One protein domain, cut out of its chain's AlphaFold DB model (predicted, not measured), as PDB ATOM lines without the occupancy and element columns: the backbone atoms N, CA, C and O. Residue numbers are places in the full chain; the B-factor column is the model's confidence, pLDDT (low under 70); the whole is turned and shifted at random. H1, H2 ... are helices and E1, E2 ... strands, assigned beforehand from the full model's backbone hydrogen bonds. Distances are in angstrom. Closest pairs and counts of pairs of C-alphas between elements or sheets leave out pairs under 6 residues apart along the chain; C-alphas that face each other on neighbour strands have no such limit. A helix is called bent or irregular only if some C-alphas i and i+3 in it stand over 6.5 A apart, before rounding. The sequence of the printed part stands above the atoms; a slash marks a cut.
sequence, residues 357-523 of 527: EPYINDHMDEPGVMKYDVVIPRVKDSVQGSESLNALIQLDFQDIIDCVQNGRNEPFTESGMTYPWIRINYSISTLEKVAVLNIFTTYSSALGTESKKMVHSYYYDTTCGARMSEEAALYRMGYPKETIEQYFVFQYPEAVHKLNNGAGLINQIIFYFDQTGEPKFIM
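AT A GLANCE: This is residues 357 to 523 of the 527 residues of an uncharacterized protein of Aminipila sp. JN-18 (UniProt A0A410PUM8). A long six-stranded sheet, twisted and curled like part of a barrel, holds the arm H1a of the bent helix H1 in its curl, while the other arm, H1b, crosses over E1 and E2. On the other side of the sheet, the hairpin E7 and E8 packs on E5 through E7, and the helices H2, H3, H4 and H5 make a loose chain round it, with H4 far out. The 167 printed residues have five named helices and eight named strands in the order E1 E2 H1 E3 E4 E5 E6 H2 H3 H4 H5 E7 E8, a mixed class of helices and strands. The large sheet runs E1 E2 E3 E4 E5 E6 and is mixed; the whole is compact, with a radius of gyration of the C-alphas of 17.5 A and spans of 46 by 46 by 26 A.

IN THESE COORDINATES: E1, residues 357 to 366, begins at C-alpha 357 (474.158, 49.128, 633.222) and is 26.7 A long; E2, residues 370 to 379, is 28.8 A. H1, residues 386 to 406, was assigned as one helix by its hydrogen bonds but is bent, with C-alphas 396 and 399 8.0 A apart: H1a is 386 to 396, 15.5 A, and H1b 399 to 406, 10.1 A. E3, 420 to 431, is 35.3 A, E4, 434 to 445, 35.1 A, and E5, 451 to 461, 32.6 A. E6 is 466 to 468, H2 470 to 476, H3 481 to 491, 15.4 A, H4 493 to 499, H5 505 to 508, E7 510 to 513 and E8 519 to 522, ending at C-alpha 522 (483.579, 28.434, 622.799).

HOW THE PARTS SIT: E1 and E2 form an antiparallel hairpin, N 362 to O 374 at 2.9 A. E2 and E3 are parallel, N 373 to O 422 at 2.9 A; E2, H1, E3 form a strand-helix-strand unit, parallel neighbours joined through a helix, with a left-handed crossover. E3 E4 E5 E6 form a meander, each strand the antiparallel neighbour of the one before, for instance N 427 to O 438 at 2.9 A. H1a runs along the strands at a height over the sheet of 6.8 A, its closest C-alphas to E2 being Ser 386 and Val 379, 5.4 A; H1b, on the same face, runs across them at 9.7 A. H2 runs slantwise to the strands, C-alphas 473 and 459 being closest to E5 at 6.3 A; with H1a and H1b on one face and H2 on the other, there are three layers. The C-alphas of Ser 457 and Tyr 512 are the closest of E5 and E7, 6.8 A; in the hairpin E7 and E8, N 520 to O 512 is 2.8 A. H3 and H5 touch at Glu 485 and Ile 506, C-alphas 5.8 A apart; H4 and H5 only just touch, only at the corner, with 3 pairs of C-alphas within 8 A, Leu 499 and Leu 505 closest at 6.8 A. In H1b, H2 and H3 every O i to N i+4 pair is within hydrogen-bond range, in H1a 6 of 7, in H4 1 of 3, beside 2 of 4 O i to N i+3 pairs; H5 is too short for an O i to N i+4 pair.

THE WHOLE: The C-alphas of Gly 368 and Cys 464 are farthest apart, 48.6 A. The printed part has no cut, and its one long link is H1 to E3, residues 407 to 419. Mean pLDDT of the printed part is 82.1; under 70 are residues 407 to 416, 449 to 450, 464 and 497 to 507.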
ATOM      1  N   GLU A 357     474.988  48.365 634.144       95.44
ATOM      2  CA  GLU A 357     474.158  49.128 633.222       95.44
ATOM      3  C   GLU A 357     474.866  49.266 631.866       95.44
ATOM      4  O   GLU A 357     476.092  49.159 631.808       95.44
ATOM      5  N   PRO A 358     474.145  49.474 630.751       93.94
ATOM      6  CA  PRO A 358     474.790  49.711 629.463       93.94
ATOM      7  C   PRO A 358     475.623  50.998 629.499       93.94
ATOM      8  O   PRO A 358     475.095  52.068 629.793       93.94
ATOM      9  N   TYR A 359     476.910  50.893 629.177       93.19
ATOM     10  CA  TYR A 359     477.788  52.040 628.956       93.19
ATOM     11  C   TYR A 359     477.786  52.454 627.488       93.19
ATOM     12  O   TYR A 359     477.514  53.607 627.163       93.19
ATOM     13  N   ILE A 360     478.013  51.480 626.604       90.69
ATOM     14  CA  ILE A 360     477.759  51.607 625.171       90.69
ATOM     15  C   ILE A 360     476.516  50.791 624.848       90.69
ATOM     16  O   ILE A 360     476.395  49.640 625.268       90.69
ATOM     17  N   ASN A 361     475.603  51.390 624.098       91.94
ATOM     18  CA  ASN A 361     474.448  50.719 623.525       91.94
ATOM     19  C   ASN A 361     474.185  51.351 622.164       91.94
ATOM     20  O   ASN A 361     473.524  52.388 622.087       91.94
ATOM     21  N   ASP A 362     474.773  50.764 621.130       88.88
ATOM     22  CA  ASP A 362     474.737  51.326 619.791       88.88
ATOM     23  C   ASP A 362     474.468  50.259 618.731       88.88
ATOM     24  O   ASP A 362     474.849  49.087 618.861       88.88
ATOM     25  N   HIS A 363     473.776  50.685 617.683       89.62
ATOM     26  CA  HIS A 363     473.375  49.843 616.572       89.62
ATOM     27  C   HIS A 363     473.503  50.597 615.257       89.62
ATOM     28  O   HIS A 363     472.929  51.673 615.083       89.62
ATOM     29  N   MET A 364     474.150  49.952 614.293       86.38
ATOM     30  CA  MET A 364     474.201  50.431 612.923       86.38
ATOM     31  C   MET A 364     474.163  49.278 611.951       86.38
ATOM     32  O   MET A 364     474.746  48.212 612.161       86.38
ATOM     33  N   ASP A 365     473.501  49.548 610.841       88.00
ATOM     34  CA  ASP A 365     473.436  48.653 609.712       88.00
ATOM     35  C   ASP A 365     473.621  49.479 608.438       88.00
ATOM     36  O   ASP A 365     472.726  50.217 608.022       88.00
ATOM     37  N   GLU A 366     474.811  49.384 607.850       85.12
ATOM     38  CA  GLU A 366     475.130  49.927 606.534       85.12
ATOM     39  C   GLU A 366     475.248  48.762 605.541       85.12
ATOM     40  O   GLU A 366     476.289  48.093 605.478       85.12
ATOM     41  N   PRO A 367     474.189  48.475 604.759       85.06
ATOM     42  CA  PRO A 367     474.135  47.292 603.914       85.06
ATOM     43  C   PRO A 367     475.323  47.173 602.960       85.06
ATOM     44  O   PRO A 367     475.598  48.070 602.164       85.06
ATOM     45  N   GLY A 368     476.008  46.029 603.014       77.12
ATOM     46  CA  GLY A 368     477.179  45.749 602.179       77.12
ATOM     47  C   GLY A 368     478.472  46.428 602.640       77.12
ATOM     48  O   GLY A 368     479.523  46.109 602.088       77.12
ATOM     49  N   VAL A 369     478.405  47.298 603.651       80.19
ATOM     50  CA  VAL A 369     479.555  47.983 604.250       80.19
ATOM     51  C   VAL A 369     479.874  47.357 605.601       80.19
ATOM     52  O   VAL A 369     480.909  46.718 605.729       80.19
ATOM     53  N   MET A 370     478.979  47.463 606.587       81.25
ATOM     54  CA  MET A 370     479.196  46.922 607.933       81.25
ATOM     55  C   MET A 370     477.909  46.881 608.757       81.25
ATOM     56  O   MET A 370     476.964  47.632 608.522       81.25
ATOM     57  N   LYS A 371     477.901  46.026 609.774       86.00
ATOM     58  CA  LYS A 371     476.869  45.974 610.803       86.00
ATOM     59  C   LYS A 371     477.517  45.935 612.181       86.00
ATOM     60  O   LYS A 371     478.456  45.167 612.397       86.00
ATOM     61  N   TYR A 372     476.998  46.698 613.134       85.81
ATOM     62  CA  TYR A 372     477.344  46.516 614.539       85.81
ATOM     63  C   TYR A 372     476.107  46.493 615.432       85.81
ATOM     64  O   TYR A 372     475.180  47.279 615.269       85.81
ATOM     65  N   ASP A 373     476.117  45.556 616.376       90.06
ATOM     66  CA  ASP A 373     475.143  45.402 617.454       90.06
ATOM     67  C   ASP A 373     475.927  45.358 618.768       90.06
ATOM     68  O   ASP A 373     476.365  44.280 619.181       90.06
ATOM     69  N   VAL A 374     476.187  46.510 619.391       90.56
ATOM     70  CA  VAL A 374     477.143  46.613 620.502       90.56
ATOM     71  C   VAL A 374     476.453  47.060 621.778       90.56
ATOM     72  O   VAL A 374     475.964  48.182 621.882       90.56
ATOM     73  N   VAL A 375     476.492  46.190 622.785       94.81
ATOM     74  CA  VAL A 375     476.121  46.521 624.159       94.81
ATOM     75  C   VAL A 375     477.287  46.183 625.087       94.81
ATOM     76  O   VAL A 375     477.487  45.019 625.438       94.81
ATOM     77  N   ILE A 376     478.047  47.205 625.489       95.00
ATOM     78  CA  ILE A 376     479.145  47.077 626.461       95.00
ATOM     79  C   ILE A 376     478.620  47.541 627.825       95.00
ATOM     80  O   ILE A 376     478.168  48.686 627.939       95.00
ATOM     81  N   PRO A 377     478.641  46.689 628.861       96.62
ATOM     82  CA  PRO A 377     478.217  47.066 630.202       96.62
ATOM     83  C   PRO A 377     479.276  47.918 630.914       96.62
ATOM     84  O   PRO A 377     480.468  47.785 630.659       96.62
ATOM     85  N   ARG A 378     478.841  48.717 631.888       95.19
ATOM     86  CA  ARG A 378     479.659  49.155 633.027       95.19
ATOM     87  C   ARG A 378     479.020  48.686 634.325       95.19
ATOM     88  O   ARG A 378     477.797  48.619 634.439       95.19
ATOM     89  N   VAL A 379     479.840  48.388 635.317       94.69
ATOM     90  CA  VAL A 379     479.415  48.183 636.701       94.69
ATOM     91  C   VAL A 379     478.932  49.518 637.267       94.69
ATOM     92  O   VAL A 379     479.596  50.540 637.081       94.69
ATOM     93  N   LYS A 380     477.776  49.532 637.940       94.44
ATOM     94  CA  LYS A 380     477.222  50.768 638.515       94.44
ATOM     95  C   LYS A 380     478.150  51.337 639.586       94.44
ATOM     96  O   LYS A 380     478.706  50.587 640.385       94.44
ATOM     97  N   ASP A 381     478.217  52.662 639.679       88.81
ATOM     98  CA  ASP A 381     479.076  53.357 640.653       88.81
ATOM     99  C   ASP A 381     478.698  53.022 642.114       88.81
ATOM    100  O   ASP A 381     479.535  53.077 643.009       88.81
ATOM    101  N   SER A 382     477.447  52.604 642.357       86.38
ATOM    102  CA  SER A 382     476.956  52.148 643.666       86.38
ATOM    103  C   SER A 382     477.497  50.785 644.111       86.38
ATOM    104  O   SER A 382     477.335  50.421 645.275       86.38
ATOM    105  N   VAL A 383     478.084  50.001 643.205       84.31
ATOM    106  CA  VAL A 383     478.659  48.688 643.520       84.31
ATOM    107  C   VAL A 383     480.061  48.883 644.089       84.31
ATOM    108  O   VAL A 383     480.900  49.569 643.502       84.31
ATOM    109  N   GLN A 384     480.342  48.249 645.227       77.31
ATOM    110  CA  GLN A 384     481.673  48.279 645.828       77.31
ATOM    111  C   GLN A 384     482.703  47.657 644.873       77.31
ATOM    112  O   GLN A 384     482.452  46.599 644.297       77.31
ATOM    113  N   GLY A 385     483.841  48.333 644.681       73.12
ATOM    114  CA  GLY A 385     484.902  47.891 643.770       73.12
ATOM    115  C   GLY A 385     484.635  48.152 642.280       73.12
ATOM    116  O   GLY A 385     485.438  47.718 641.449       73.12
ATOM    117  N   SER A 386     483.556  48.867 641.933       83.19
ATOM    118  CA  SER A 386     483.144  49.168 640.549       83.19
ATOM    119  C   SER A 386     484.244  49.810 639.704       83.19
ATOM    120  O   SER A 386     484.451  49.383 638.571       83.19
ATOM    121  N   GLU A 387     485.003  50.760 640.256       79.19
ATOM    122  CA  GLU A 387     486.115  51.432 639.565       79.19
ATOM    123  C   GLU A 387     487.126  50.432 638.991       79.19
ATOM    124  O   GLU A 387     487.528  50.537 637.834       79.19
ATOM    125  N   SER A 388     487.490  49.415 639.780       74.50
ATOM    126  CA  SER A 388     488.476  48.413 639.370       74.50
ATOM    127  C   SER A 388     487.980  47.515 638.239       74.50
ATOM    128  O   SER A 388     488.767  47.155 637.373       74.50
ATOM    129  N   LEU A 389     486.689  47.170 638.224       85.06
ATOM    130  CA  LEU A 389     486.087  46.370 637.155       85.06
ATOM    131  C   LEU A 389     485.877  47.206 635.890       85.06
ATOM    132  O   LEU A 389     486.202  46.755 634.796       85.06
ATOM    133  N   ASN A 390     485.390  48.438 636.041       90.00
ATOM    134  CA  ASN A 390     485.153  49.351 634.925       90.00
ATOM    135  C   ASN A 390     486.444  49.724 634.198       90.00
ATOM    136  O   ASN A 390     486.437  49.776 632.973       90.00
ATOM    137  N   ALA A 391     487.551  49.920 634.921       84.69
ATOM    138  CA  ALA A 391     488.849  50.185 634.306       84.69
ATOM    139  C   ALA A 391     489.308  49.041 633.381       84.69
ATOM    140  O   ALA A 391     489.871  49.304 632.324       84.69
ATOM    141  N   LEU A 392     489.034  47.783 633.744       84.50
ATOM    142  CA  LEU A 392     489.399  46.613 632.930       84.50
ATOM    143  C   LEU A 392     488.512  46.470 631.709       84.50
ATOM    144  O   LEU A 392     489.010  46.246 630.615       84.50
ATOM    145  N   ILE A 393     487.200  46.620 631.899       92.25
ATOM    146  CA  ILE A 393     486.247  46.591 630.790       92.25
ATOM    147  C   ILE A 393     486.607  47.699 629.800       92.25
ATOM    148  O   ILE A 393     486.625  47.476 628.594       92.25
ATOM    149  N   GLN A 394     486.943  48.888 630.297       90.19
ATOM    150  CA  GLN A 394     487.386  49.976 629.444       90.19
ATOM    151  C   GLN A 394     488.680  49.625 628.705       90.19
ATOM    152  O   GLN A 394     488.742  49.850 627.505       90.19
ATOM    153  N   LEU A 395     489.677  49.051 629.384       87.81
ATOM    154  CA  LEU A 395     490.941  48.648 628.765       87.81
ATOM    155  C   LEU A 395     490.740  47.597 627.661       87.81
ATOM    156  O   LEU A 395     491.243  47.778 626.554       87.81
ATOM    157  N   ASP A 396     489.982  46.537 627.943       89.69
ATOM    158  CA  ASP A 396     489.746  45.422 627.017       89.69
ATOM    159  C   ASP A 396     488.915  45.834 625.792       89.69
ATOM    160  O   ASP A 396     489.080  45.278 624.706       89.69
ATOM    161  N   PHE A 397     488.018  46.812 625.953       90.19
ATOM    162  CA  PHE A 397     487.090  47.249 624.906       90.19
ATOM    163  C   PHE A 397     487.385  48.658 624.371       90.19
ATOM    164  O   PHE A 397     486.559  49.209 623.636       90.19
ATOM    165  N   GLN A 398     488.550  49.233 624.691       88.06
ATOM    166  CA  GLN A 398     488.903  50.620 624.363       88.06
ATOM    167  C   GLN A 398     488.774  50.906 622.862       88.06
ATOM    168  O   GLN A 398     488.162  51.902 622.486       88.06
ATOM    169  N   ASP A 399     489.250  49.995 622.007       83.38
ATOM    170  CA  ASP A 399     489.180  50.149 620.548       83.38
ATOM    171  C   ASP A 399     487.734  50.282 620.047       83.38
ATOM    172  O   ASP A 399     487.429  51.132 619.212       83.38
ATOM    173  N   ILE A 400     486.814  49.466 620.571       84.25
ATOM    174  CA  ILE A 400     485.399  49.499 620.178       84.25
ATOM    175  C   ILE A 400     484.716  50.747 620.739       84.25
ATOM    176  O   ILE A 400     483.932  51.384 620.033       84.25
ATOM    177  N   ILE A 401     485.025  51.109 621.987       86.06
ATOM    178  CA  ILE A 401     484.527  52.330 622.628       86.06
ATOM    179  C   ILE A 401     484.939  53.553 621.800       86.06
ATOM    180  O   ILE A 401     484.090  54.387 621.489       86.06
ATOM    181  N   ASP A 402     486.199  53.626 621.369       82.88
ATOM    182  CA  ASP A 402     486.704  54.714 620.532       82.88
ATOM    183  C   ASP A 402     486.070  54.732 619.139       82.88
ATOM    184  O   ASP A 402     485.733  55.809 618.642       82.88
ATOM    185  N   CYS A 403     485.854  53.570 618.514       77.75
ATOM    186  CA  CYS A 403     485.158  53.493 617.227       77.75
ATOM    187  C   CYS A 403     483.740  54.073 617.330       77.75
ATOM    188  O   CYS A 403     483.356  54.914 616.514       77.75
ATOM    189  N   VAL A 404     482.985  53.666 618.356       78.50
ATOM    190  CA  VAL A 404     481.594  54.094 618.571       78.50
ATOM    191  C   VAL A 404     481.511  55.569 618.978       78.50
ATOM    192  O   VAL A 404     480.722  56.325 618.420       78.50
ATOM    193  N   GLN A 405     482.327  56.010 619.936       79.44
ATOM    194  CA  GLN A 405     482.219  57.359 620.505       79.44
ATOM    195  C   GLN A 405     482.926  58.433 619.671       79.44
ATOM    196  O   GLN A 405     482.439  59.560 619.583       79.44
ATOM    197  N   ASN A 406     484.076  58.109 619.075       71.12
ATOM    198  CA  ASN A 406     484.941  59.086 618.410       71.12
ATOM    199  C   ASN A 406     484.877  59.011 616.876       71.12
ATOM    200  O   ASN A 406     485.554  59.797 616.205       71.12
ATOM    201  N   GLY A 407     484.086  58.088 616.312       63.47
ATOM    202  CA  GLY A 407     483.887  57.942 614.866       63.47
ATOM    203  C   GLY A 407     485.179  57.670 614.092       63.47
ATOM    204  O   GLY A 407     485.283  58.012 612.912       63.47
ATOM    205  N   ARG A 408     486.206  57.130 614.762       51.12
ATOM    206  CA  ARG A 408     487.509  56.840 614.160       51.12
ATOM    207  C   ARG A 408     487.598  55.366 613.804       51.12
ATOM    208  O   ARG A 408     487.755  54.543 614.690       51.12
ATOM    209  N   ASN A 409     487.648  55.118 612.496       55.00
ATOM    210  CA  ASN A 409     487.937  53.844 611.841       55.00
ATOM    211  C   ASN A 409     486.875  52.757 612.050       55.00
ATOM    212  O   ASN A 409     486.265  52.627 613.104       55.00
ATOM    213  N   GLU A 410     486.653  51.975 610.998       57.97
ATOM    214  CA  GLU A 410     485.900  50.731 611.091       57.97
ATOM    215  C   GLU A 410     486.537  49.875 612.203       57.97
ATOM    216  O   GLU A 410     487.770  49.749 612.229       57.97
ATOM    217  N   PRO A 411     485.750  49.311 613.136       56.00
ATOM    218  CA  PRO A 411     486.295  48.424 614.157       56.00
ATOM    219  C   PRO A 411     487.058  47.287 613.474       56.00
ATOM    220  O   PRO A 411     486.654  46.839 612.399       56.00
ATOM    221  N   PHE A 412     488.165  46.828 614.071       57.06
ATOM    222  CA  PHE A 412     488.979  45.755 613.496       57.06
ATOM    223  C   PHE A 412     488.087  44.556 613.153       57.06
ATOM    224  O   PHE A 412     487.574  43.859 614.029       57.06
ATOM    225  N   THR A 413     487.879  44.338 611.860       57.78
ATOM    226  CA  THR A 413     487.238  43.148 611.314       57.78
ATOM    227  C   THR A 413     488.349  42.332 610.675       57.78
ATOM    228  O   THR A 413     489.254  42.885 610.047       57.78
ATOM    229  N   GLU A 414     488.353  41.015 610.889       55.16
ATOM    230  CA  GLU A 414     489.346  40.169 610.230       55.16
ATOM    231  C   GLU A 414     489.250  40.373 608.711       55.16
ATOM    232  O   GLU A 414     488.171  40.305 608.113       55.16
ATOM    233  N   SER A 415     490.392  40.686 608.093       53.59
ATOM    234  CA  SER A 415     490.475  41.035 606.676       53.59
ATOM    235  C   SER A 415     489.832  39.949 605.808       53.59
ATOM    236  O   SER A 415     490.257  38.797 605.862       53.59
ATOM    237  N   GLY A 416     488.860  40.323 604.971       62.66
ATOM    238  CA  GLY A 416     488.265  39.432 603.964       62.66
ATOM    239  C   GLY A 416     486.787  39.082 604.159       62.66
ATOM    240  O   GLY A 416     486.208  38.466 603.264       62.66
ATOM    241  N   MET A 417     486.142  39.493 605.257       71.81
ATOM    242  CA  MET A 417     484.696  39.290 605.429       71.81
ATOM    243  C   MET A 417     483.887  40.273 604.571       71.81
ATOM    244  O   MET A 417     484.041  41.485 604.674       71.81
ATOM    245  N   THR A 418     482.983  39.758 603.731       77.88
ATOM    246  CA  THR A 418     482.005  40.602 603.025       77.88
ATOM    247  C   THR A 418     480.892  40.985 603.991       77.88
ATOM    248  O   THR A 418     480.322  40.098 604.628       77.88
ATOM    249  N   TYR A 419     480.561  42.277 604.073       83.69
ATOM    250  CA  TYR A 419     479.547  42.813 604.987       83.69
ATOM    251  C   TYR A 419     479.794  42.358 606.442       83.69
ATOM    252  O   TYR A 419     479.019  41.567 606.996       83.69
ATOM    253  N   PRO A 420     480.928  42.779 607.032       82.75
ATOM    254  CA  PRO A 420     481.318  42.394 608.375       82.75
ATOM    255  C   PRO A 420     480.277  42.810 609.410       82.75
ATOM    256  O   PRO A 420     479.663  43.873 609.327       82.75
ATOM    257  N   TRP A 421     480.118  41.959 610.413       86.25
ATOM    258  CA  TRP A 421     479.185  42.113 611.507       86.25
ATOM    259  C   TRP A 421     479.865  41.840 612.839       86.25
ATOM    260  O   TRP A 421     480.330  40.724 613.094       86.25
ATOM    261  N   ILE A 422     479.871  42.857 613.698       87.44
ATOM    262  CA  ILE A 422     480.316  42.743 615.084       87.44
ATOM    263  C   ILE A 422     479.099  42.745 615.993       87.44
ATOM    264  O   ILE A 422     478.262  43.646 615.938       87.44
ATOM    265  N   ARG A 423     479.017  41.747 616.865       90.00
ATOM    266  CA  ARG A 423     478.007  41.682 617.913       90.00
ATOM    267  C   ARG A 423     478.679  41.593 619.270       90.00
ATOM    268  O   ARG A 423     479.443  40.658 619.506       90.00
ATOM    269  N   ILE A 424     478.326  42.515 620.158       93.19
ATOM    270  CA  ILE A 424     478.751  42.517 621.554       93.19
ATOM    271  C   ILE A 424     477.526  42.533 622.449       93.19
ATOM    272  O   ILE A 424     476.623  43.349 622.286       93.19
ATOM    273  N   ASN A 425     477.486  41.596 623.382       94.88
ATOM    274  CA  ASN A 425     476.468  41.526 624.420       94.88
ATOM    275  C   ASN A 425     477.098  40.971 625.692       94.88
ATOM    276  O   ASN A 425     478.232  40.496 625.676       94.88
ATOM    277  N   TYR A 426     476.363  41.020 626.795       95.62
ATOM    278  CA  TYR A 426     476.857  40.537 628.070       95.62
ATOM    279  C   TYR A 426     475.818  39.698 628.805       95.62
ATOM    280  O   TYR A 426     474.615  39.775 628.547       95.62
ATOM    281  N   SER A 427     476.301  38.899 629.749       94.31
ATOM    282  CA  SER A 427     475.477  38.158 630.698       94.31
ATOM    283  C   SER A 427     476.112  38.194 632.079       94.31
ATOM    284  O   SER A 427     477.332  38.300 632.196       94.31
ATOM    285  N   ILE A 428     475.282  38.072 633.109       93.31
ATOM    286  CA  ILE A 428     475.734  37.874 634.483       93.31
ATOM    287  C   ILE A 428     475.236  36.512 634.949       93.31
ATOM    288  O   ILE A 428     474.070  36.166 634.741       93.31
ATOM    289  N   SER A 429     476.125  35.753 635.576       91.19
ATOM    290  CA  SER A 429     475.792  34.556 636.347       91.19
ATOM    291  C   SER A 429     476.301  34.725 637.776       91.19
ATOM    292  O   SER A 429     477.237  35.487 638.007       91.19
ATOM    293  N   THR A 430     475.679  34.043 638.736       89.25
ATOM    294  CA  THR A 430     476.147  34.024 640.127       89.25
ATOM    295  C   THR A 430     476.186  32.584 640.610       89.25
ATOM    296  O   THR A 430     475.161  31.905 640.592       89.25
ATOM    297  N   LEU A 431     477.356  32.130 641.053       86.56
ATOM    298  CA  LEU A 431     477.615  30.774 641.527       86.56
ATOM    299  C   LEU A 431     478.505  30.829 642.773       86.56
ATOM    300  O   LEU A 431     479.506  31.533 642.768       86.56
ATOM    301  N   GLU A 432     478.154  30.103 643.839       81.81
ATOM    302  CA  GLU A 432     478.978  29.979 645.060       81.81
ATOM    303  C   GLU A 432     479.544  31.317 645.585       81.81
ATOM    304  O   GLU A 432     480.714  31.459 645.952       81.81
ATOM    305  N   LYS A 433     478.670  32.335 645.639       83.81
ATOM    306  CA  LYS A 433     478.989  33.706 646.081       83.81
ATOM    307  C   LYS A 433     479.997  34.446 645.175       83.81
ATOM    308  O   LYS A 433     480.624  35.412 645.608       83.81
ATOM    309  N   VAL A 434     480.150  34.001 643.931       89.06
ATOM    310  CA  VAL A 434     480.920  34.655 642.868       89.06
ATOM    311  C   VAL A 434     479.956  35.067 641.762       89.06
ATOM    312  O   VAL A 434     479.264  34.228 641.191       89.06
ATOM    313  N   ALA A 435     479.898  36.357 641.447       92.62
ATOM    314  CA  ALA A 435     479.247  36.857 640.246       92.62
ATOM    315  C   ALA A 435     480.257  36.903 639.091       92.62
ATOM    316  O   ALA A 435     481.376  37.392 639.251       92.62
ATOM    317  N   VAL A 436     479.855  36.406 637.925       94.69
ATOM    318  CA  VAL A 436     480.652  36.392 636.696       94.69
ATOM    319  C   VAL A 436     479.952  37.253 635.655       94.69
ATOM    320  O   VAL A 436     478.853  36.921 635.205       94.69
ATOM    321  N   LEU A 437     480.589  38.356 635.268       95.38
ATOM    322  CA  LEU A 437     480.183  39.173 634.129       95.38
ATOM    323  C   LEU A 437     480.913  38.668 632.886       95.38
ATOM    324  O   LEU A 437     482.120  38.848 632.763       95.38
ATOM    325  N   ASN A 438     480.177  38.060 631.963       95.50
ATOM    326  CA  ASN A 438     480.707  37.625 630.675       95.50
ATOM    327  C   ASN A 438     480.332  38.651 629.608       95.50
ATOM    328  O   ASN A 438     479.141  38.916 629.428       95.50
ATOM    329  N   ILE A 439     481.311  39.180 628.879       95.88
ATOM    330  CA  ILE A 439     481.101  40.013 627.691       95.88
ATOM    331  C   ILE A 439     481.504  39.193 626.468       95.88
ATOM    332  O   ILE A 439     482.656  38.785 626.332       95.88
ATOM    333  N   PHE A 440     480.543  38.928 625.589       94.00
ATOM    334  CA  PHE A 440     480.724  38.126 624.387       94.00
ATOM    335  C   PHE A 440     480.943  39.021 623.184       94.00
ATOM    336  O   PHE A 440     480.101  39.869 622.894       94.00
ATOM    337  N   THR A 441     481.996  38.744 622.424       91.19
ATOM    338  CA  THR A 441     482.268  39.385 621.139       91.19
ATOM    339  C   THR A 441     482.151  38.348 620.036       91.19
ATOM    340  O   THR A 441     482.782  37.294 620.084       91.19
ATOM    341  N   THR A 442     481.321  38.619 619.035       88.81
ATOM    342  CA  THR A 442     481.195  37.791 617.832       88.81
ATOM    343  C   THR A 442     481.549  38.618 616.608       88.81
ATOM    344  O   THR A 442     480.920  39.645 616.366       88.81
ATOM    345  N   TYR A 443     482.502  38.130 615.822       85.50
ATOM    346  CA  TYR A 443     482.833  38.633 614.491       85.50
ATOM    347  C   TYR A 443     482.285  37.656 613.463       85.50
ATOM    348  O   TYR A 443     482.551  36.459 613.556       85.50
ATOM    349  N   SER A 444     481.503  38.139 612.506       85.31
ATOM    350  CA  SER A 444     480.922  37.300 611.453       85.31
ATOM    351  C   SER A 444     480.610  38.106 610.199       85.31
ATOM    352  O   SER A 444     480.697  39.328 610.222       85.31
ATOM    353  N   SER A 445     480.203  37.457 609.110       84.44
ATOM    354  CA  SER A 445     479.510  38.151 608.020       84.44
ATOM    355  C   SER A 445     478.010  38.255 608.312       84.44
ATOM    356  O   SER A 445     477.369  37.249 608.632       84.44
ATOM    357  N   ALA A 446     477.410  39.429 608.091       83.75
ATOM    358  CA  ALA A 446     475.953  39.598 608.107       83.75
ATOM    359  C   ALA A 446     475.240  38.764 607.015       83.75
ATOM    360  O   ALA A 446     474.027  38.565 607.086       83.75
ATOM    361  N   LEU A 447     475.985  38.230 606.035       83.12
ATOM    362  CA  LEU A 447     475.492  37.299 605.012       83.12
ATOM    363  C   LEU A 447     475.513  35.823 605.456       83.12
ATOM    364  O   LEU A 447     475.034  34.964 604.716       83.12
ATOM    365  N   GLY A 448     476.025  35.508 606.654       71.06
ATOM    366  CA  GLY A 448     475.923  34.174 607.261       71.06
ATOM    367  C   GLY A 448     477.116  33.234 607.049       71.06
ATOM    368  O   GLY A 448     476.959  32.019 607.175       71.06
ATOM    369  N   THR A 449     478.307  33.757 606.750       66.38
ATOM    370  CA  THR A 449     479.543  32.966 606.598       66.38
ATOM    371  C   THR A 449     480.582  33.337 607.651       66.38
ATOM    372  O   THR A 449     480.861  34.519 607.814       66.38
ATOM    373  N   GLU A 450     481.159  32.307 608.290       60.19
ATOM    374  CA  GLU A 450     482.237  32.355 609.297       60.19
ATOM    375  C   GLU A 450     481.905  33.180 610.551       60.19
ATOM    376  O   GLU A 450     481.379  34.287 610.490       60.19
ATOM    377  N   SER A 451     482.159  32.611 611.732       73.44
ATOM    378  CA  SER A 451     481.951  33.323 612.992       73.44
ATOM    379  C   SER A 451     483.067  33.009 613.970       73.44
ATOM    380  O   SER A 451     483.197  31.858 614.388       73.44
ATOM    381  N   LYS A 452     483.820  34.028 614.372       82.06
ATOM    382  CA  LYS A 452     484.760  33.958 615.488       82.06
ATOM    383  C   LYS A 452     484.086  34.519 616.727       82.06
ATOM    384  O   LYS A 452     483.475  35.586 616.677       82.06
ATOM    385  N   LYS A 453     484.177  33.794 617.835       86.31
ATOM    386  CA  LYS A 453     483.582  34.161 619.116       86.31
ATOM    387  C   LYS A 453     484.665  34.279 620.177       86.31
ATOM    388  O   LYS A 453     485.578  33.463 620.266       86.31
ATOM    389  N   MET A 454     484.554  35.302 620.997       89.00
ATOM    390  CA  MET A 454     485.425  35.554 622.134       89.00
ATOM    391  C   MET A 454     484.554  35.894 623.335       89.00
ATOM    392  O   MET A 454     483.426  36.370 623.179       89.00
ATOM    393  N   VAL A 455     485.068  35.623 624.526       92.50
ATOM    394  CA  VAL A 455     484.434  36.017 625.779       92.50
ATOM    395  C   VAL A 455     485.498  36.576 626.707       92.50
ATOM    396  O   VAL A 455     486.574  35.994 626.827       92.50
ATOM    397  N   HIS A 456     485.187  37.706 627.329       93.00
ATOM    398  CA  HIS A 456     485.921  38.237 628.471       93.00
ATOM    399  C   HIS A 456     485.063  38.012 629.714       93.00
ATOM    400  O   HIS A 456     483.902  38.428 629.746       93.00
ATOM    401  N   SER A 457     485.621  37.336 630.715       93.19
ATOM    402  CA  SER A 457     484.934  37.015 631.967       93.19
ATOM    403  C   SER A 457     485.569  37.778 633.122       93.19
ATOM    404  O   SER A 457     486.764  37.650 633.386       93.19
ATOM    405  N   TYR A 458     484.754  38.553 633.831       91.94
ATOM    406  CA  TYR A 458     485.161  39.308 635.011       91.94
ATOM    407  C   TYR A 458     484.491  38.721 636.248       91.94
ATOM    408  O   TYR A 458     483.278  38.509 636.264       91.94
ATOM    409  N   TYR A 459     485.281  38.476 637.290       89.62
ATOM    410  CA  TYR A 459     484.845  37.757 638.484       89.62
ATOM    411  C   TYR A 459     484.741  38.692 639.692       89.62
ATOM    412  O   TYR A 459     485.634  39.508 639.939       89.62
ATOM    413  N   TYR A 460     483.661  38.554 640.457       87.94
ATOM    414  CA  TYR A 460     483.313  39.425 641.575       87.94
ATOM    415  C   TYR A 460     482.825  38.621 642.783       87.94
ATOM    416  O   TYR A 460     481.869  37.860 642.676       87.94
ATOM    417  N   ASP A 461     483.453  38.799 643.942       83.25
ATOM    418  CA  ASP A 461     483.038  38.179 645.199       83.25
ATOM    419  C   ASP A 461     481.859  38.949 645.807       83.25
ATOM    420  O   ASP A 461     481.997  40.092 646.260       83.25
ATOM    421  N   THR A 462     480.698  38.298 645.868       84.44
ATOM    422  CA  THR A 462     479.465  38.901 646.378       84.44
ATOM    423  C   THR A 462     479.395  38.938 647.906       84.44
ATOM    424  O   THR A 462     478.399  39.404 648.443       84.44
ATOM    425  N   THR A 463     480.392  38.434 648.638       75.69
ATOM    426  CA  THR A 463     480.432  38.483 650.119       75.69
ATOM    427  C   THR A 463     481.141  39.705 650.674       75.69
ATOM    428  O   THR A 463     480.928  40.075 651.822       75.69
ATOM    429  N   CYS A 464     481.982  40.339 649.869       69.56
ATOM    430  CA  CYS A 464     482.815  41.461 650.300       69.56
ATOM    431  C   CYS A 464     482.876  42.589 649.266       69.56
ATOM    432  O   CYS A 464     483.507  43.616 649.504       69.56
ATOM    433  N   GLY A 465     482.261  42.380 648.101       75.44
ATOM    434  CA  GLY A 465     482.186  43.352 647.030       75.44
ATOM    435  C   GLY A 465     483.528  43.630 646.356       75.44
ATOM    436  O   GLY A 465     483.912  44.788 646.200       75.44
ATOM    437  N   ALA A 466     484.265  42.579 645.985       74.81
ATOM    438  CA  ALA A 466     485.629  42.688 645.467       74.81
ATOM    439  C   ALA A 466     485.834  41.956 644.136       74.81
ATOM    440  O   ALA A 466     485.310  40.865 643.937       74.81
ATOM    441  N   ARG A 467     486.674  42.501 643.244       80.75
ATOM    442  CA  ARG A 467     487.163  41.768 642.062       80.75
ATOM    443  C   ARG A 467     488.000  40.559 642.495       80.75
ATOM    444  O   ARG A 467     488.895  40.698 643.327       80.75
ATOM    445  N   MET A 468     487.794  39.421 641.840       79.69
ATOM    446  CA  MET A 468     488.630  38.223 641.964       79.69
ATOM    447  C   MET A 468     489.498  38.022 640.713       79.69
ATOM    448  O   MET A 468     489.122  38.437 639.614       79.69
ATOM    449  N   SER A 469     490.646  37.353 640.866       77.31
ATOM    450  CA  SER A 469     491.335  36.770 639.708       77.31
ATOM    451  C   SER A 469     490.574  35.535 639.217       77.31
ATOM    452  O   SER A 469     489.823  34.928 639.985       77.31
ATOM    453  N   GLU A 470     490.787  35.142 637.959       83.94
ATOM    454  CA  GLU A 470     490.171  33.937 637.396       83.94
ATOM    455  C   GLU A 470     490.487  32.702 638.244       83.94
ATOM    456  O   GLU A 470     489.577  31.989 638.645       83.94
ATOM    457  N   GLU A 471     491.755  32.477 638.600       79.50
ATOM    458  CA  GLU A 471     492.175  31.305 639.380       79.50
ATOM    459  C   GLU A 471     491.441  31.215 640.720       79.50
ATOM    460  O   GLU A 471     491.012  30.137 641.132       79.50
ATOM    461  N   ALA A 472     491.284  32.352 641.399       77.94
ATOM    462  CA  ALA A 472     490.629  32.394 642.693       77.94
ATOM    463  C   ALA A 472     489.116  32.200 642.590       77.94
ATOM    464  O   ALA A 472     488.521  31.518 643.426       77.94
ATOM    465  N   ALA A 473     488.503  32.773 641.555       86.12
ATOM    466  CA  ALA A 473     487.093  32.579 641.262       86.12
ATOM    467  C   ALA A 473     486.794  31.116 640.923       86.12
ATOM    468  O   ALA A 473     485.909  30.514 641.525       86.12
ATOM    469  N   LEU A 474     487.572  30.533 640.012       86.94
ATOM    470  CA  LEU A 474     487.473  29.140 639.585       86.94
ATOM    471  C   LEU A 474     487.553  28.171 640.758       86.94
ATOM    472  O   LEU A 474     486.672  27.329 640.925       86.94
ATOM    473  N   TYR A 475     488.564  28.329 641.611       82.81
ATOM    474  CA  TYR A 475     488.710  27.488 642.792       82.81
ATOM    475  C   TYR A 475     487.498  27.622 643.728       82.81
ATOM    476  O   TYR A 475     486.927  26.616 644.150       82.81
ATOM    477  N   ARG A 476     487.059  28.855 644.020       81.31
ATOM    478  CA  ARG A 476     485.914  29.110 644.909       81.31
ATOM    479  C   ARG A 476     484.603  28.539 644.372       81.31
ATOM    480  O   ARG A 476     483.804  28.037 645.151       81.31
ATOM    481  N   MET A 477     484.408  28.585 643.060       86.62
ATOM    482  CA  MET A 477     483.252  27.991 642.388       86.62
ATOM    483  C   MET A 477     483.319  26.454 642.309       86.62
ATOM    484  O   MET A 477     482.382  25.839 641.808       86.62
ATOM    485  N   GLY A 478     484.402  25.819 642.776       85.06
ATOM    486  CA  GLY A 478     484.591  24.368 642.696       85.06
ATOM    487  C   GLY A 478     485.049  23.871 641.321       85.06
ATOM    488  O   GLY A 478     484.964  22.678 641.035       85.06
ATOM    489  N   TYR A 479     485.556  24.770 640.476       87.38
ATOM    490  CA  TYR A 479     486.028  24.493 639.123       87.38
ATOM    491  C   TYR A 479     487.503  24.888 638.950       87.38
ATOM    492  O   TYR A 479     487.794  25.755 638.126       87.38
ATOM    493  N   PRO A 480     488.462  24.284 639.686       82.88
ATOM    494  CA  PRO A 480     489.880  24.520 639.416       82.88
ATOM    495  C   PRO A 480     490.212  24.195 637.947       82.88
ATOM    496  O   PRO A 480     489.468  23.471 637.274       82.88
ATOM    497  N   LYS A 481     491.315  24.747 637.428       83.12
ATOM    498  CA  LYS A 481     491.645  24.679 635.991       83.12
ATOM    499  C   LYS A 481     491.689  23.237 635.471       83.12
ATOM    500  O   LYS A 481     491.174  22.971 634.388       83.12
ATOM    501  N   GLU A 482     492.186  22.296 636.267       82.25
ATOM    502  CA  GLU A 482     492.213  20.861 635.960       82.25
ATOM    503  C   GLU A 482     490.804  20.286 635.767       82.25
ATOM    504  O   GLU A 482     490.574  19.472 634.873       82.25
ATOM    505  N   THR A 483     489.835  20.715 636.580       86.25
ATOM    506  CA  THR A 483     488.433  20.304 636.441       86.25
ATOM    507  C   THR A 483     487.845  20.854 635.147       86.25
ATOM    508  O   THR A 483     487.186  20.114 634.421       86.25
ATOM    509  N   ILE A 484     488.120  22.114 634.799       88.75
ATOM    510  CA  ILE A 484     487.681  22.699 633.521       88.75
ATOM    511  C   ILE A 484     488.255  21.921 632.328       88.75
ATOM    512  O   ILE A 484     487.505  21.582 631.410       88.75
ATOM    513  N   GLU A 485     489.545  21.566 632.358       85.75
ATOM    514  CA  GLU A 485     490.152  20.712 631.328       85.75
ATOM    515  C   GLU A 485     489.453  19.355 631.234       85.75
ATOM    516  O   GLU A 485     489.126  18.904 630.137       85.75
ATOM    517  N   GLN A 486     489.190  18.697 632.366       84.38
ATOM    518  CA  GLN A 486     488.510  17.400 632.388       84.38
ATOM    519  C   GLN A 486     487.093  17.487 631.815       84.38
ATOM    520  O   GLN A 486     486.703  16.623 631.027       84.38
ATOM    521  N   TYR A 487     486.342  18.539 632.156       86.94
ATOM    522  CA  TYR A 487     485.024  18.807 631.578       86.94
ATOM    523  C   TYR A 487     485.108  18.987 630.063       86.94
ATOM    524  O   TYR A 487     484.314  18.394 629.330       86.94
ATOM    525  N   PHE A 488     486.090  19.751 629.582       87.62
ATOM    526  CA  PHE A 488     486.306  19.950 628.154       87.62
ATOM    527  C   PHE A 488     486.650  18.639 627.438       87.62
ATOM    528  O   PHE A 488     486.026  18.305 626.433       87.62
ATOM    529  N   VAL A 489     487.598  17.862 627.974       84.75
ATOM    530  CA  VAL A 489     488.014  16.565 627.414       84.75
ATOM    531  C   VAL A 489     486.845  15.587 627.361       84.75
ATOM    532  O   VAL A 489     486.691  14.862 626.379       84.75
ATOM    533  N   PHE A 490     486.007  15.575 628.398       84.44
ATOM    534  CA  PHE A 490     484.824  14.726 628.457       84.44
ATOM    535  C   PHE A 490     483.763  15.128 627.424       84.44
ATOM    536  O   PHE A 490     483.195  14.257 626.765       84.44
ATOM    537  N   GLN A 491     483.495  16.428 627.262       84.12
ATOM    538  CA  GLN A 491     482.472  16.921 626.332       84.12
ATOM    539  C   GLN A 491     482.933  16.921 624.866       84.12
ATOM    540  O   GLN A 491     482.111  16.726 623.970       84.12
ATOM    541  N   TYR A 492     484.230  17.111 624.614       84.38
ATOM    542  CA  TYR A 492     484.798  17.291 623.274       84.38
ATOM    543  C   TYR A 492     486.033  16.406 623.022       84.38
ATOM    544  O   TYR A 492     487.087  16.919 622.633       84.38
ATOM    545  N   PRO A 493     485.940  15.071 623.171       79.31
ATOM    546  CA  PRO A 493     487.096  14.177 623.054       79.31
ATOM    547  C   PRO A 493     487.796  14.266 621.686       79.31
ATOM    548  O   PRO A 493     489.017  14.158 621.598       79.31
ATOM    549  N   GLU A 494     487.046  14.530 620.613       76.31
ATOM    550  CA  GLU A 494     487.590  14.675 619.257       76.31
ATOM    551  C   GLU A 494     488.378  15.985 619.061       76.31
ATOM    552  O   GLU A 494     489.349  16.017 618.302       76.31
ATOM    553  N   ALA A 495     488.015  17.053 619.779       73.12
ATOM    554  CA  ALA A 495     488.701  18.346 619.721       73.12
ATOM    555  C   ALA A 495     490.085  18.300 620.383       73.12
ATOM    556  O   ALA A 495     491.028  18.944 619.918       73.12
ATOM    557  N   VAL A 496     490.227  17.492 621.437       72.88
ATOM    558  CA  VAL A 496     491.475  17.333 622.200       72.88
ATOM    559  C   VAL A 496     492.621  16.857 621.307       72.88
ATOM    560  O   VAL A 496     493.743  17.343 621.426       72.88
ATOM    561  N   HIS A 497     492.344  15.957 620.360       66.31
ATOM    562  CA  HIS A 497     493.348  15.448 619.424       66.31
ATOM    563  C   HIS A 497     493.906  16.518 618.474       66.31
ATOM    564  O   HIS A 497     495.034  16.373 618.011       66.31
ATOM    565  N   LYS A 498     493.142  17.583 618.194       64.56
ATOM    566  CA  LYS A 498     493.561  18.697 617.326       64.56
ATOM    567  C   LYS A 498     494.301  19.802 618.090       64.56
ATOM    568  O   LYS A 498     495.174  20.448 617.518       64.56
ATOM    569  N   LEU A 499     493.970  19.998 619.368       65.12
ATOM    570  CA  LEU A 499     494.517  21.062 620.228       65.12
ATOM    571  C   LEU A 499     495.814  20.664 620.959       65.12
ATOM    572  O   LEU A 499     496.575  21.519 621.415       65.12
ATOM    573  N   ASN A 500     496.110  19.367 621.068       59.59
ATOM    574  CA  ASN A 500     497.273  18.870 621.806       59.59
ATOM    575  C   ASN A 500     498.577  18.920 620.974       59.59
ATOM    576  O   ASN A 500     499.130  17.889 620.596       59.59
ATOM    577  N   ASN A 501     499.071  20.133 620.690       54.97
ATOM    578  CA  ASN A 501     500.303  20.408 619.925       54.97
ATOM    579  C   ASN A 501     501.513  20.808 620.806       54.97
ATOM    580  O   ASN A 501     502.433  21.479 620.340       54.97
ATOM    581  N   GLY A 502     501.535  20.412 622.084       51.12
ATOM    582  CA  GLY A 502     502.672  20.642 622.994       51.12
ATOM    583  C   GLY A 502     502.597  21.900 623.875       51.12
ATOM    584  O   GLY A 502     503.468  22.086 624.720       51.12
ATOM    585  N   ALA A 503     501.555  22.726 623.740       52.47
ATOM    586  CA  ALA A 503     501.158  23.719 624.745       52.47
ATOM    587  C   ALA A 503     500.050  23.127 625.636       52.47
ATOM    588  O   ALA A 503     499.197  22.398 625.133       52.47
ATOM    589  N   GLY A 504     500.059  23.415 626.944       59.75
ATOM    590  CA  GLY A 504     499.033  22.924 627.877       59.75
ATOM    591  C   GLY A 504     497.613  23.232 627.381       59.75
ATOM    592  O   GLY A 504     497.356  24.344 626.917       59.75
ATOM    593  N   LEU A 505     496.726  22.234 627.440       68.94
ATOM    594  CA  LEU A 505     495.393  22.251 626.830       68.94
ATOM    595  C   LEU A 505     494.523  23.395 627.378       68.94
ATOM    596  O   LEU A 505     493.888  24.083 626.582       68.94
ATOM    597  N   ILE A 506     494.562  23.668 628.689       67.50
ATOM    598  CA  ILE A 506     493.776  24.732 629.334       67.50
ATOM    599  C   ILE A 506     493.996  26.108 628.719       67.50
ATOM    600  O   ILE A 506     493.042  26.857 628.544       67.50
ATOM    601  N   ASN A 507     495.226  26.433 628.319       68.38
ATOM    602  CA  ASN A 507     495.557  27.758 627.789       68.38
ATOM    603  C   ASN A 507     494.981  27.998 626.382       68.38
ATOM    604  O   ASN A 507     495.100  29.098 625.850       68.38
ATOM    605  N   GLN A 508     494.403  26.966 625.764       72.00
ATOM    606  CA  GLN A 508     493.766  27.025 624.449       72.00
ATOM    607  C   GLN A 508     492.235  26.929 624.539       72.00
ATOM    608  O   GLN A 508     491.552  27.075 623.525       72.00
ATOM    609  N   ILE A 509     491.688  26.677 625.732       82.56
ATOM    610  CA  ILE A 509     490.252  26.540 625.956       82.56
ATOM    611  C   ILE A 509     489.664  27.916 626.267       82.56
ATOM    612  O   ILE A 509     490.045  28.566 627.234       82.56
ATOM    613  N   ILE A 510     488.677  28.333 625.474       87.38
ATOM    614  CA  ILE A 510     487.856  29.510 625.770       87.38
ATOM    615  C   ILE A 510     486.569  29.016 626.427       87.38
ATOM    616  O   ILE A 510     485.843  28.212 625.834       87.38
ATOM    617  N   PHE A 511     486.267  29.487 627.633       91.06
ATOM    618  CA  PHE A 511     485.089  29.060 628.382       91.06
ATOM    619  C   PHE A 511     484.438  30.218 629.141       91.06
ATOM    620  O   PHE A 511     485.021  31.286 629.293       91.06
ATOM    621  N   TYR A 512     483.205  30.003 629.589       92.44
ATOM    622  CA  TYR A 512     482.458  30.908 630.460       92.44
ATOM    623  C   TYR A 512     481.456  30.114 631.305       92.44
ATOM    624  O   TYR A 512     481.154  28.965 630.989       92.44
ATOM    625  N   PHE A 513     480.904  30.728 632.353       91.19
ATOM    626  CA  PHE A 513     479.813  30.142 633.139       91.19
ATOM    627  C   PHE A 513     478.477  30.741 632.722       91.19
ATOM    628  O   PHE A 513     478.333  31.965 632.639       91.19
ATOM    629  N   ASP A 514     477.502  29.883 632.438       86.81
ATOM    630  CA  ASP A 514     476.136  30.325 632.177       86.81
ATOM    631  C   ASP A 514     475.328  30.487 633.479       86.81
ATOM    632  O   ASP A 514     475.828  30.304 634.588       86.81
ATOM    633  N   GLN A 515     474.049  30.844 633.358       83.12
ATOM    634  CA  GLN A 515     473.162  31.059 634.510       83.12
ATOM    635  C   GLN A 515     472.927  29.804 635.366       83.12
ATOM    636  O   GLN A 515     472.443  29.927 636.488       83.12
ATOM    637  N   THR A 516     473.238  28.612 634.850       84.19
ATOM    638  CA  THR A 516     473.127  27.348 635.592       84.19
ATOM    639  C   THR A 516     474.376  27.040 636.415       84.19
ATOM    640  O   THR A 516     474.354  26.117 637.224       84.19
ATOM    641  N   GLY A 517     475.451  27.817 636.240       78.19
ATOM    642  CA  GLY A 517     476.737  27.574 636.888       78.19
ATOM    643  C   GLY A 517     477.546  26.448 636.240       78.19
ATOM    644  O   GLY A 517     478.532  25.995 636.816       78.19
ATOM    645  N   GLU A 518     477.149  25.985 635.052       86.25
ATOM    646  CA  GLU A 518     477.927  25.019 634.281       86.25
ATOM    647  C   GLU A 518     478.938  25.728 633.368       86.25
ATOM    648  O   GLU A 518     478.593  26.728 632.724       86.25
ATOM    649  N   PRO A 519     480.166  25.193 633.237       90.12
ATOM    650  CA  PRO A 519     481.121  25.692 632.264       90.12
ATOM    651  C   PRO A 519     480.635  25.381 630.844       90.12
ATOM    652  O   PRO A 519     480.281  24.245 630.508       90.12
ATOM    653  N   LYS A 520     480.634  26.404 629.991       91.44
ATOM    654  CA  LYS A 520     480.362  26.325 628.554       91.44
ATOM    655  C   LYS A 520     481.611  26.716 627.785       91.44
ATOM    656  O   LYS A 520     482.349  27.602 628.199       91.44
ATOM    657  N   PHE A 521     481.817  26.076 626.642       90.12
ATOM    658  CA  PHE A 521     483.043  26.200 625.864       90.12
ATOM    659  C   PHE A 521     482.770  26.845 624.505       90.12
ATOM    660  O   PHE A 521     481.784  26.525 623.835       90.12
ATOM    661  N   ILE A 522     483.643  27.766 624.098       86.38
ATOM    662  CA  ILE A 522     483.579  28.434 622.799       86.38
ATOM    663  C   ILE A 522     484.558  27.752 621.846       86.38
ATOM    664  O   ILE A 522     485.771  27.808 622.029       86.38
ATOM    665  N   MET A 523     484.012  27.150 620.790       77.56
ATOM    666  CA  MET A 523     484.783  26.533 619.711       77.56
ATOM    667  C   MET A 523     484.804  27.467 618.500       77.56
ATOM    668  O   MET A 523     483.758  27.740 617.910       77.56
TER     669      MET A 523